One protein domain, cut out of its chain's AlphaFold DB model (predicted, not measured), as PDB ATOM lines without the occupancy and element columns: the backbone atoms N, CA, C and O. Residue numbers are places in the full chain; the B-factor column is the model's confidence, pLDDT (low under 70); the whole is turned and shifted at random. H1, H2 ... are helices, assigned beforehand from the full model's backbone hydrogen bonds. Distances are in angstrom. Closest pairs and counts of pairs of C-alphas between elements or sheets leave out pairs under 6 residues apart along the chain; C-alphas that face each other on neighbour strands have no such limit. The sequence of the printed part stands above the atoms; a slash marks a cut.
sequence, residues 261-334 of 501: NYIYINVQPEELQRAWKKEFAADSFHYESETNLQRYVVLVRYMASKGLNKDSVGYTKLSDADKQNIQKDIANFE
ATOM      1  N   ASN A 261     140.211 123.328 201.252       93.62
ATOM      2  CA  ASN A 261     141.287 124.230 201.658       93.62
ATOM      3  C   ASN A 261     141.213 124.554 203.148       93.62
ATOM      4  O   ASN A 261     140.136 124.825 203.677       93.62
ATOM      5  N   TYR A 262     142.354 124.574 203.832       92.75
ATOM      6  CA  TYR A 262     142.403 124.937 205.247       92.75
ATOM      7  C   TYR A 262     142.040 126.409 205.452       92.75
ATOM      8  O   TYR A 262     142.605 127.297 204.814       92.75
ATOM      9  N   ILE A 263     141.126 126.685 206.383       91.94
ATOM     10  CA  ILE A 263     140.643 128.044 206.646       91.94
ATOM     11  C   ILE A 263     141.719 128.887 207.338       91.94
ATOM     12  O   ILE A 263     141.995 130.000 206.903       91.94
ATOM     13  N   TYR A 264     142.388 128.356 208.362       90.44
ATOM     14  CA  TYR A 264     143.231 129.156 209.260       90.44
ATOM     15  C   TYR A 264     144.743 128.974 209.066       90.44
ATOM     16  O   TYR A 264     145.515 129.068 210.015       90.44
ATOM     17  N   ILE A 265     145.191 128.738 207.837       92.12
ATOM     18  CA  ILE A 265     146.619 128.776 207.488       92.12
ATOM     19  C   ILE A 265     146.883 129.847 206.439       92.12
ATOM     20  O   ILE A 265     145.970 130.214 205.686       92.12
ATOM     21  N   ASN A 266     148.135 130.305 206.378       93.88
ATOM     22  CA  ASN A 266     148.571 131.369 205.476       93.88
ATOM     23  C   ASN A 266     147.732 132.649 205.668       93.88
ATOM     24  O   ASN A 266     147.199 133.197 204.699       93.88
ATOM     25  N   VAL A 267     147.568 133.099 206.923       94.12
ATOM     26  CA  VAL A 267     146.745 134.272 207.279       94.12
ATOM     27  C   VAL A 267     147.596 135.477 207.688       94.12
ATOM     28  O   VAL A 267     148.458 135.358 208.554       94.12
ATOM     29  N   GLN A 268     147.333 136.638 207.077       95.12
ATOM     30  CA  GLN A 268     147.873 137.960 207.436       95.12
ATOM     31  C   GLN A 268     146.737 138.894 207.889       95.12
ATOM     32  O   GLN A 268     146.148 139.592 207.052       95.12
ATOM     33  N   PRO A 269     146.392 138.931 209.187       91.81
ATOM     34  CA  PRO A 269     145.248 139.702 209.673       91.81
ATOM     35  C   PRO A 269     145.336 141.203 209.368       91.81
ATOM     36  O   PRO A 269     144.352 141.796 208.927       91.81
ATOM     37  N   GLU A 270     146.508 141.822 209.540       92.06
ATOM     38  CA  GLU A 270     146.687 143.269 209.373       92.06
ATOM     39  C   GLU A 270     146.575 143.689 207.905       92.06
ATOM     40  O   GLU A 270     146.079 144.776 207.594       92.06
ATOM     41  N   GLU A 271     147.035 142.837 206.985       94.62
ATOM     42  CA  GLU A 271     146.883 143.079 205.550       94.62
ATOM     43  C   GLU A 271     145.427 142.986 205.125       94.62
ATOM     44  O   GLU A 271     144.943 143.883 204.433       94.62
ATOM     45  N   LEU A 272     144.726 141.941 205.569       94.19
ATOM     46  CA  LEU A 272     143.310 141.763 205.272       94.19
ATOM     47  C   LEU A 272     142.470 142.901 205.837       94.19
ATOM     48  O   LEU A 272     141.638 143.458 205.124       94.19
ATOM     49  N   GLN A 273     142.716 143.290 207.089       94.06
ATOM     50  CA  GLN A 273     142.031 144.416 207.709       94.06
ATOM     51  C   GLN A 273     142.245 145.698 206.905       94.06
ATOM     52  O   GLN A 273     141.287 146.409 206.605       94.06
ATOM     53  N   ARG A 274     143.497 146.004 206.541       93.81
ATOM     54  CA  ARG A 274     143.827 147.206 205.770       93.81
ATOM     55  C   ARG A 274     143.163 147.186 204.396       93.81
ATOM     56  O   ARG A 274     142.619 148.209 203.982       93.81
ATOM     57  N   ALA A 275     143.214 146.050 203.706       94.25
ATOM     58  CA  ALA A 275     142.640 145.888 202.379       94.25
ATOM     59  C   ALA A 275     141.109 146.025 202.408       94.25
ATOM     60  O   ALA A 275     140.560 146.810 201.639       94.25
ATOM     61  N   TRP A 276     140.441 145.372 203.364       95.12
ATOM     62  CA  TRP A 276     138.992 145.468 203.545       95.12
ATOM     63  C   TRP A 276     138.554 146.877 203.962       95.12
ATOM     64  O   TRP A 276     137.661 147.458 203.353       95.12
ATOM     65  N   LYS A 277     139.226 147.485 204.956       95.06
ATOM     66  CA  LYS A 277     138.924 148.844 205.446       95.06
ATOM     67  C   LYS A 277     139.023 149.902 204.348       95.06
ATOM     68  O   LYS A 277     138.280 150.880 204.390       95.06
ATOM     69  N   LYS A 278     139.945 149.728 203.394       94.56
ATOM     70  CA  LYS A 278     140.147 150.663 202.279       94.56
ATOM     71  C   LYS A 278     138.892 150.807 201.415       94.56
ATOM     72  O   LYS A 278     138.636 151.897 200.919       94.56
ATOM     73  N   GLU A 279     138.132 149.730 201.244       92.06
ATOM     74  CA  GLU A 279     136.916 149.718 200.424       92.06
ATOM     75  C   GLU A 279     135.640 149.827 201.271       92.06
ATOM     76  O   GLU A 279     134.696 150.509 200.884       92.06
ATOM     77  N   PHE A 280     135.627 149.219 202.461       92.81
ATOM     78  CA  PHE A 280     134.444 149.083 203.314       92.81
ATOM     79  C   PHE A 280     134.727 149.532 204.752       92.81
ATOM     80  O   PHE A 280     134.650 148.752 205.699       92.81
ATOM     81  N   ALA A 281     135.054 150.813 204.939       90.75
ATOM     82  CA  ALA A 281     135.430 151.355 206.249       90.75
ATOM     83  C   ALA A 281     134.364 151.137 207.345       90.75
ATOM     84  O   ALA A 281     134.722 150.851 208.486       90.75
ATOM     85  N   ALA A 282     133.076 151.238 206.998       89.56
ATOM     86  CA  ALA A 282     131.956 151.069 207.932       89.56
ATOM     87  C   ALA A 282     131.689 149.606 208.331       89.56
ATOM     88  O   ALA A 282     131.128 149.353 209.389       89.56
ATOM     89  N   ASP A 283     132.107 148.654 207.498       89.31
ATOM     90  CA  ASP A 283     131.947 147.209 207.705       89.31
ATOM     91  C   ASP A 283     133.311 146.553 207.991       89.31
ATOM     92  O   ASP A 283     133.547 145.375 207.729       89.31
ATOM     93  N   SER A 284     134.263 147.346 208.484       89.75
ATOM     94  CA  SER A 284     135.590 146.863 208.838       89.75
ATOM     95  C   SER A 284     135.576 146.115 210.170       89.75
ATOM     96  O   SER A 284     134.619 146.178 210.942       89.75
ATOM     97  N   PHE A 285     136.655 145.388 210.427       90.88
ATOM     98  CA  PHE A 285     136.881 144.616 211.643       90.88
ATOM     99  C   PHE A 285     138.204 145.032 212.271       90.88
ATOM    100  O   PHE A 285     139.059 145.623 211.607       90.88
ATOM    101  N   HIS A 286     138.388 144.742 213.552       84.94
ATOM    102  CA  HIS A 286     139.645 144.984 214.247       84.94
ATOM    103  C   HIS A 286     139.920 143.830 215.204       84.94
ATOM    104  O   HIS A 286     139.112 143.546 216.083       84.94
ATOM    105  N   TYR A 287     141.043 143.145 214.981       72.56
ATOM    106  CA  TYR A 287     141.358 141.896 215.669       72.56
ATOM    107  C   TYR A 287     141.679 142.123 217.153       72.56
ATOM    108  O   TYR A 287     141.085 141.468 217.998       72.56
ATOM    109  N   GLU A 288     142.525 143.107 217.482       77.25
ATOM    110  CA  GLU A 288     142.979 143.359 218.866       77.25
ATOM    111  C   GLU A 288     141.872 143.860 219.809       77.25
ATOM    112  O   GLU A 288     141.907 143.616 221.009       77.25
ATOM    113  N   SER A 289     140.876 144.556 219.266       81.19
ATOM    114  CA  SER A 289     139.741 145.137 219.991       81.19
ATOM    115  C   SER A 289     138.467 144.311 219.812       81.19
ATOM    116  O   SER A 289     137.376 144.803 220.101       81.19
ATOM    117  N   GLU A 290     138.594 143.105 219.247       82.00
ATOM    118  CA  GLU A 290     137.512 142.143 219.005       82.00
ATOM    119  C   GLU A 290     136.278 142.739 218.302       82.00
ATOM    120  O   GLU A 290     135.133 142.337 218.502       82.00
ATOM    121  N   THR A 291     136.495 143.729 217.438       83.88
ATOM    122  CA  THR A 291     135.409 144.465 216.787       83.88
ATOM    123  C   THR A 291     135.045 143.811 215.459       83.88
ATOM    124  O   THR A 291     135.908 143.638 214.598       83.88
ATOM    125  N   ASN A 292     133.762 143.480 215.274       86.56
ATOM    126  CA  ASN A 292     133.220 142.846 214.063       86.56
ATOM    127  C   ASN A 292     134.018 141.597 213.617       86.56
ATOM    128  O   ASN A 292     134.289 141.391 212.433       86.56
ATOM    129  N   LEU A 293     134.407 140.744 214.574       87.50
ATOM    130  CA  LEU A 293     135.154 139.510 214.289       87.50
ATOM    131  C   LEU A 293     134.412 138.575 213.327       87.50
ATOM    132  O   LEU A 293     135.048 137.840 212.576       87.50
ATOM    133  N   GLN A 294     133.080 138.647 213.288       88.75
ATOM    134  CA  GLN A 294     132.281 137.887 212.335       88.75
ATOM    135  C   GLN A 294     132.679 138.195 210.886       88.75
ATOM    136  O   GLN A 294     132.889 137.268 210.105       88.75
ATOM    137  N   ARG A 295     132.868 139.473 210.523       93.38
ATOM    138  CA  ARG A 295     133.312 139.835 209.170       93.38
ATOM    139  C   ARG A 295     134.690 139.264 208.850       93.38
ATOM    140  O   ARG A 295     134.896 138.772 207.741       93.38
ATOM    141  N   TYR A 296     135.616 139.297 209.809       91.94
ATOM    142  CA  TYR A 296     136.939 138.688 209.653       91.94
ATOM    143  C   TYR A 296     136.832 137.185 209.366       91.94
ATOM    144  O   TYR A 296     137.427 136.702 208.401       91.94
ATOM    145  N   VAL A 297     136.024 136.463 210.150       90.50
ATOM    146  CA  VAL A 297     135.791 135.022 209.971       90.50
ATOM    147  C   VAL A 297     135.194 134.732 208.593       90.50
ATOM    148  O   VAL A 297     135.698 133.860 207.886       90.50
ATOM    149  N   VAL A 298     134.169 135.481 208.170       93.94
ATOM    150  CA  VAL A 298     133.546 135.308 206.845       93.94
ATOM    151  C   VAL A 298     134.560 135.551 205.726       93.94
ATOM    152  O   VAL A 298     134.650 134.734 204.813       93.94
ATOM    153  N   LEU A 299     135.359 136.621 205.801       95.88
ATOM    154  CA  LEU A 299     136.374 136.947 204.794       95.88
ATOM    155  C   LEU A 299     137.432 135.840 204.668       95.88
ATOM    156  O   LEU A 299     137.715 135.373 203.563       95.88
ATOM    157  N   VAL A 300     137.993 135.391 205.795       94.62
ATOM    158  CA  VAL A 300     139.020 134.335 205.839       94.62
ATOM    159  C   VAL A 300     138.481 133.021 205.271       94.62
ATOM    160  O   VAL A 300     139.151 132.386 204.451       94.62
ATOM    161  N   ARG A 301     137.254 132.635 205.648       94.44
ATOM    162  CA  ARG A 301     136.577 131.446 205.112       94.44
ATOM    163  C   ARG A 301     136.295 131.565 203.617       94.44
ATOM    164  O   ARG A 301     136.599 130.636 202.873       94.44
ATOM    165  N   TYR A 302     135.822 132.722 203.154       97.06
ATOM    166  CA  TYR A 302     135.537 132.948 201.737       97.06
ATOM    167  C   TYR A 302     136.795 132.837 200.880       97.06
ATOM    168  O   TYR A 302     136.806 132.156 199.856       97.06
ATOM    169  N   MET A 303     137.895 133.445 201.320       97.25
ATOM    170  CA  MET A 303     139.179 133.331 200.633       97.25
ATOM    171  C   MET A 303     139.700 131.888 200.631       97.25
ATOM    172  O   MET A 303     140.192 131.424 199.601       97.25
ATOM    173  N   ALA A 304     139.529 131.150 201.735       95.31
ATOM    174  CA  ALA A 304     139.842 129.722 201.787       95.31
ATOM    175  C   ALA A 304     139.005 128.916 200.781       95.31
ATOM    176  O   ALA A 304     139.567 128.110 200.046       95.31
ATOM    177  N   SER A 305     137.699 129.187 200.667       95.56
ATOM    178  CA  SER A 305     136.812 128.501 199.714       95.56
ATOM    179  C   SER A 305     137.308 128.609 198.265       95.56
ATOM    180  O   SER A 305     137.192 127.660 197.496       95.56
ATOM    181  N   LYS A 306     137.961 129.729 197.910       95.56
ATOM    182  CA  LYS A 306     138.564 129.967 196.587       95.56
ATOM    183  C   LYS A 306     139.996 129.435 196.430       95.56
ATOM    184  O   LYS A 306     140.589 129.633 195.372       95.56
ATOM    185  N   GLY A 307     140.571 128.802 197.454       95.12
ATOM    186  CA  GLY A 307     141.964 128.341 197.441       95.12
ATOM    187  C   GLY A 307     142.975 129.491 197.434       95.12
ATOM    188  O   GLY A 307     143.985 129.430 196.739       95.12
ATOM    189  N   LEU A 308     142.681 130.585 198.143       96.06
ATOM    190  CA  LEU A 308     143.558 131.753 198.230       96.06
ATOM    191  C   LEU A 308     144.299 131.786 199.572       96.06
ATOM    192  O   LEU A 308     143.744 131.418 200.611       96.06
ATOM    193  N   ASN A 309     145.531 132.303 199.559       95.50
ATOM    194  CA  ASN A 309     146.190 132.781 200.778       95.50
ATOM    195  C   ASN A 309     145.426 133.994 201.325       95.50
ATOM    196  O   ASN A 309     144.872 134.780 200.555       95.50
ATOM    197  N   LYS A 310     145.377 134.147 202.650       95.81
ATOM    198  CA  LYS A 310     144.562 135.161 203.333       95.81
ATOM    199  C   LYS A 310     145.423 136.384 203.622       95.81
ATOM    200  O   LYS A 310     145.663 136.736 204.775       95.81
ATOM    201  N   ASP A 311     145.919 136.980 202.546       95.44
ATOM    202  CA  ASP A 311     146.781 138.157 202.512       95.44
ATOM    203  C   ASP A 311     146.238 139.214 201.536       95.44
ATOM    204  O   ASP A 311     145.190 139.040 200.902       95.44
ATOM    205  N   SER A 312     146.945 140.336 201.407       94.50
ATOM    206  CA  SER A 312     146.550 141.397 200.475       94.50
ATOM    207  C   SER A 312     146.531 140.932 199.012       94.50
ATOM    208  O   SER A 312     145.663 141.356 198.252       94.50
ATOM    209  N   VAL A 313     147.431 140.029 198.609       95.12
ATOM    210  CA  VAL A 313     147.497 139.515 197.230       95.12
ATOM    211  C   VAL A 313     146.302 138.619 196.915       95.12
ATOM    212  O   VAL A 313     145.662 138.790 195.877       95.12
ATOM    213  N   GLY A 314     145.945 137.703 197.812       95.50
ATOM    214  CA  GLY A 314     144.723 136.915 197.726       95.50
ATOM    215  C   GLY A 314     143.490 137.810 197.682       95.50
ATOM    216  O   GLY A 314     142.613 137.592 196.851       95.50
ATOM    217  N   TYR A 315     143.452 138.865 198.499       96.31
ATOM    218  CA  TYR A 315     142.333 139.806 198.519       96.31
ATOM    219  C   TYR A 315     142.123 140.493 197.160       96.31
ATOM    220  O   TYR A 315     140.987 140.611 196.705       96.31
ATOM    221  N   THR A 316     143.194 140.871 196.449       95.88
ATOM    222  CA  THR A 316     143.057 141.482 195.108       95.88
ATOM    223  C   THR A 316     142.447 140.552 194.054       95.88
ATOM    224  O   THR A 316     141.965 141.032 193.032       95.88
ATOM    225  N   LYS A 317     142.427 139.232 194.293       96.62
ATOM    226  CA  LYS A 317     141.789 138.242 193.408       96.62
ATOM    227  C   LYS A 317     140.277 138.106 193.642       96.62
ATOM    228  O   LYS A 317     139.624 137.332 192.939       96.62
ATOM    229  N   LEU A 318     139.715 138.808 194.629       97.12
ATOM    230  CA  LEU A 318     138.273 138.855 194.862       97.12
ATOM    231  C   LEU A 318     137.607 139.824 193.878       97.12
ATOM    232  O   LEU A 318     137.975 140.993 193.789       97.12
ATOM    233  N   SER A 319     136.598 139.331 193.164       96.69
ATOM    234  CA  SER A 319     135.704 140.139 192.335       96.69
ATOM    235  C   SER A 319     134.749 140.975 193.190       96.69
ATOM    236  O   SER A 319     134.546 140.705 194.376       96.69
ATOM    237  N   ASP A 320     134.084 141.957 192.585       95.38
ATOM    238  CA  ASP A 320     133.084 142.763 193.295       95.38
ATOM    239  C   ASP A 320     131.897 141.918 193.782       95.38
ATOM    240  O   ASP A 320     131.368 142.152 194.869       95.38
ATOM    241  N   ALA A 321     131.521 140.878 193.029       95.19
ATOM    242  CA  ALA A 321     130.504 139.920 193.453       95.19
ATOM    243  C   ALA A 321     130.953 139.121 194.690       95.19
ATOM    244  O   ALA A 321     130.157 138.916 195.605       95.19
ATOM    245  N   ASP A 322     132.228 138.718 194.753       96.62
ATOM    246  CA  ASP A 322     132.792 138.043 195.928       96.62
ATOM    247  C   ASP A 322     132.707 138.944 197.169       96.62
ATOM    248  O   ASP A 322     132.235 138.520 198.223       96.62
ATOM    249  N   LYS A 323     133.095 140.218 197.033       95.62
ATOM    250  CA  LYS A 323     133.050 141.204 198.124       95.62
ATOM    251  C   LYS A 323     131.620 141.446 198.612       95.62
ATOM    252  O   LYS A 323     131.382 141.447 199.818       95.62
ATOM    253  N   GLN A 324     130.652 141.565 197.701       94.25
ATOM    254  CA  GLN A 324     129.234 141.677 198.061       94.25
ATOM    255  C   GLN A 324     128.705 140.425 198.772       94.25
ATOM    256  O   GLN A 324     127.905 140.539 199.700       94.25
ATOM    257  N   ASN A 325     129.132 139.230 198.355       95.00
ATOM    258  CA  ASN A 325     128.770 137.985 199.034       95.00
ATOM    259  C   ASN A 325     129.330 137.957 200.461       95.00
ATOM    260  O   ASN A 325     128.594 137.630 201.391       95.00
ATOM    261  N   ILE A 326     130.587 138.373 200.641       95.38
ATOM    262  CA  ILE A 326     131.212 138.490 201.961       95.38
ATOM    263  C   ILE A 326     130.415 139.451 202.842       95.38
ATOM    264  O   ILE A 326     130.120 139.076 203.967       95.38
ATOM    265  N   GLN A 327     130.000 140.626 202.346       93.25
ATOM    266  CA  GLN A 327     129.164 141.577 203.104       93.25
ATOM    267  C   GLN A 327     127.805 141.001 203.534       93.25
ATOM    268  O   GLN A 327     127.245 141.428 204.542       93.25
ATOM    269  N   LYS A 328     127.282 140.024 202.786       91.62
ATOM    270  CA  LYS A 328     126.042 139.288 203.089       91.62
ATOM    271  C   LYS A 328     126.269 138.059 203.981       91.62
ATOM    272  O   LYS A 328     125.410 137.183 204.027       91.62
ATOM    273  N   ASP A 329     127.423 137.969 204.641       91.94
ATOM    274  CA  ASP A 329     127.822 136.868 205.527       91.94
ATOM    275  C   ASP A 329     127.901 135.493 204.842       91.94
ATOM    276  O   ASP A 329     127.821 134.445 205.484       91.94
ATOM    277  N   ILE A 330     128.099 135.477 203.521       93.06
ATOM    278  CA  ILE A 330     128.327 134.244 202.771       93.06
ATOM    279  C   ILE A 330     129.814 133.907 202.867       93.06
ATOM    280  O   ILE A 330     130.651 134.681 202.417       93.06
ATOM    281  N   ALA A 331     130.135 132.745 203.439       93.12
ATOM    282  CA  ALA A 331     131.506 132.300 203.709       93.12
ATOM    283  C   ALA A 331     132.099 131.367 202.634       93.12
ATOM    284  O   ALA A 331     133.261 130.988 202.733       93.12
ATOM    285  N   ASN A 332     131.322 130.990 201.616       95.31
ATOM    286  CA  ASN A 332     131.745 130.076 200.556       95.31
ATOM    287  C   ASN A 332     131.344 130.632 199.181       95.31
ATOM    288  O   ASN A 332     130.195 131.031 198.978       95.31
ATOM    289  N   PHE A 333     132.289 130.671 198.239       95.12
ATOM    290  CA  PHE A 333     132.073 131.285 196.928       95.12
ATOM    291  C   PHE A 333     131.060 130.545 196.044       95.12
ATOM    292  O   PHE A 333     130.412 131.176 195.211       95.12
ATOM    293  N   GLU A 334     130.883 129.237 196.233       94.25
ATOM    294  CA  GLU A 334     129.921 128.436 195.467       94.25
ATOM    295  C   GLU A 334     128.504 128.531 196.053       94.25
ATOM    296  O   GLU A 334     127.518 128.362 195.325       94.25
TER     297      GLU A 334
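AT A GLANCE: This is residues 261 to 334 of the 501 residues of an uncharacterized protein of Sphingobacteriaceae bacterium (UniProt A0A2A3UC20). This is a small cluster of four helices in which the two longer ones, H1 and H2, stand about perpendicular to each other, with the short H3 packed on H1 and H4 packed on H2. A long loop, residues 280 to 292, joins H1 to H2. The printed part has 74 residues, with four named helices in the order H1, H2, H3, H4 and no named strand; its class is all helix, with 37 residues in the helices. It is compact, with a radius of gyration of the C-alphas of 10.8 A, and rounded, spanning 29 by 24 by 19 A.

HOW THE PARTS SIT: After residues 261 to 268 comes H1, residues 269 to 279. It is close to but not clearly touching H2, residues 293 to 305; the closest C-alphas, of Gln 273 and Tyr 296, are 7.9 A apart, and the lines stand at 82 degrees. H3, residues 312 to 316, touches H1, the closest C-alphas being those of Glu 271 and Ser 312 at 5.4 A. H4, residues 320 to 327, touches H2 at a steep tilt of 42 degrees, opposite ways, with the C-alphas of Leu 299 and Ile 326 closest at 6.1 A. H4 is apart from H1 and from H3. Each O i to N i+4 pair is within hydrogen-bond range in H2, H3 and H4; in H1, 6 of 7 are.

IN THESE COORDINATES: H1 begins at C-alpha 269 (145.248, 139.702, 209.673) and is 16.0 A long. H2 is 18.3 A long and ends at C-alpha 305 (136.812, 128.501, 199.714). H3 measures 6.4 A. H4 measures 10.6 A and ends at C-alpha 327 (129.164, 141.577, 203.104).

THE WHOLE: The two C-alphas farthest apart, those of Ser 289 and Glu 334, are 31.3 A apart. The link from H1 to H2 is long, that from H2 to H3 short, and that from H3 to H4 tight. The printed part has no cut. Its mean pLDDT is 92.7, and no printed residue is under 70.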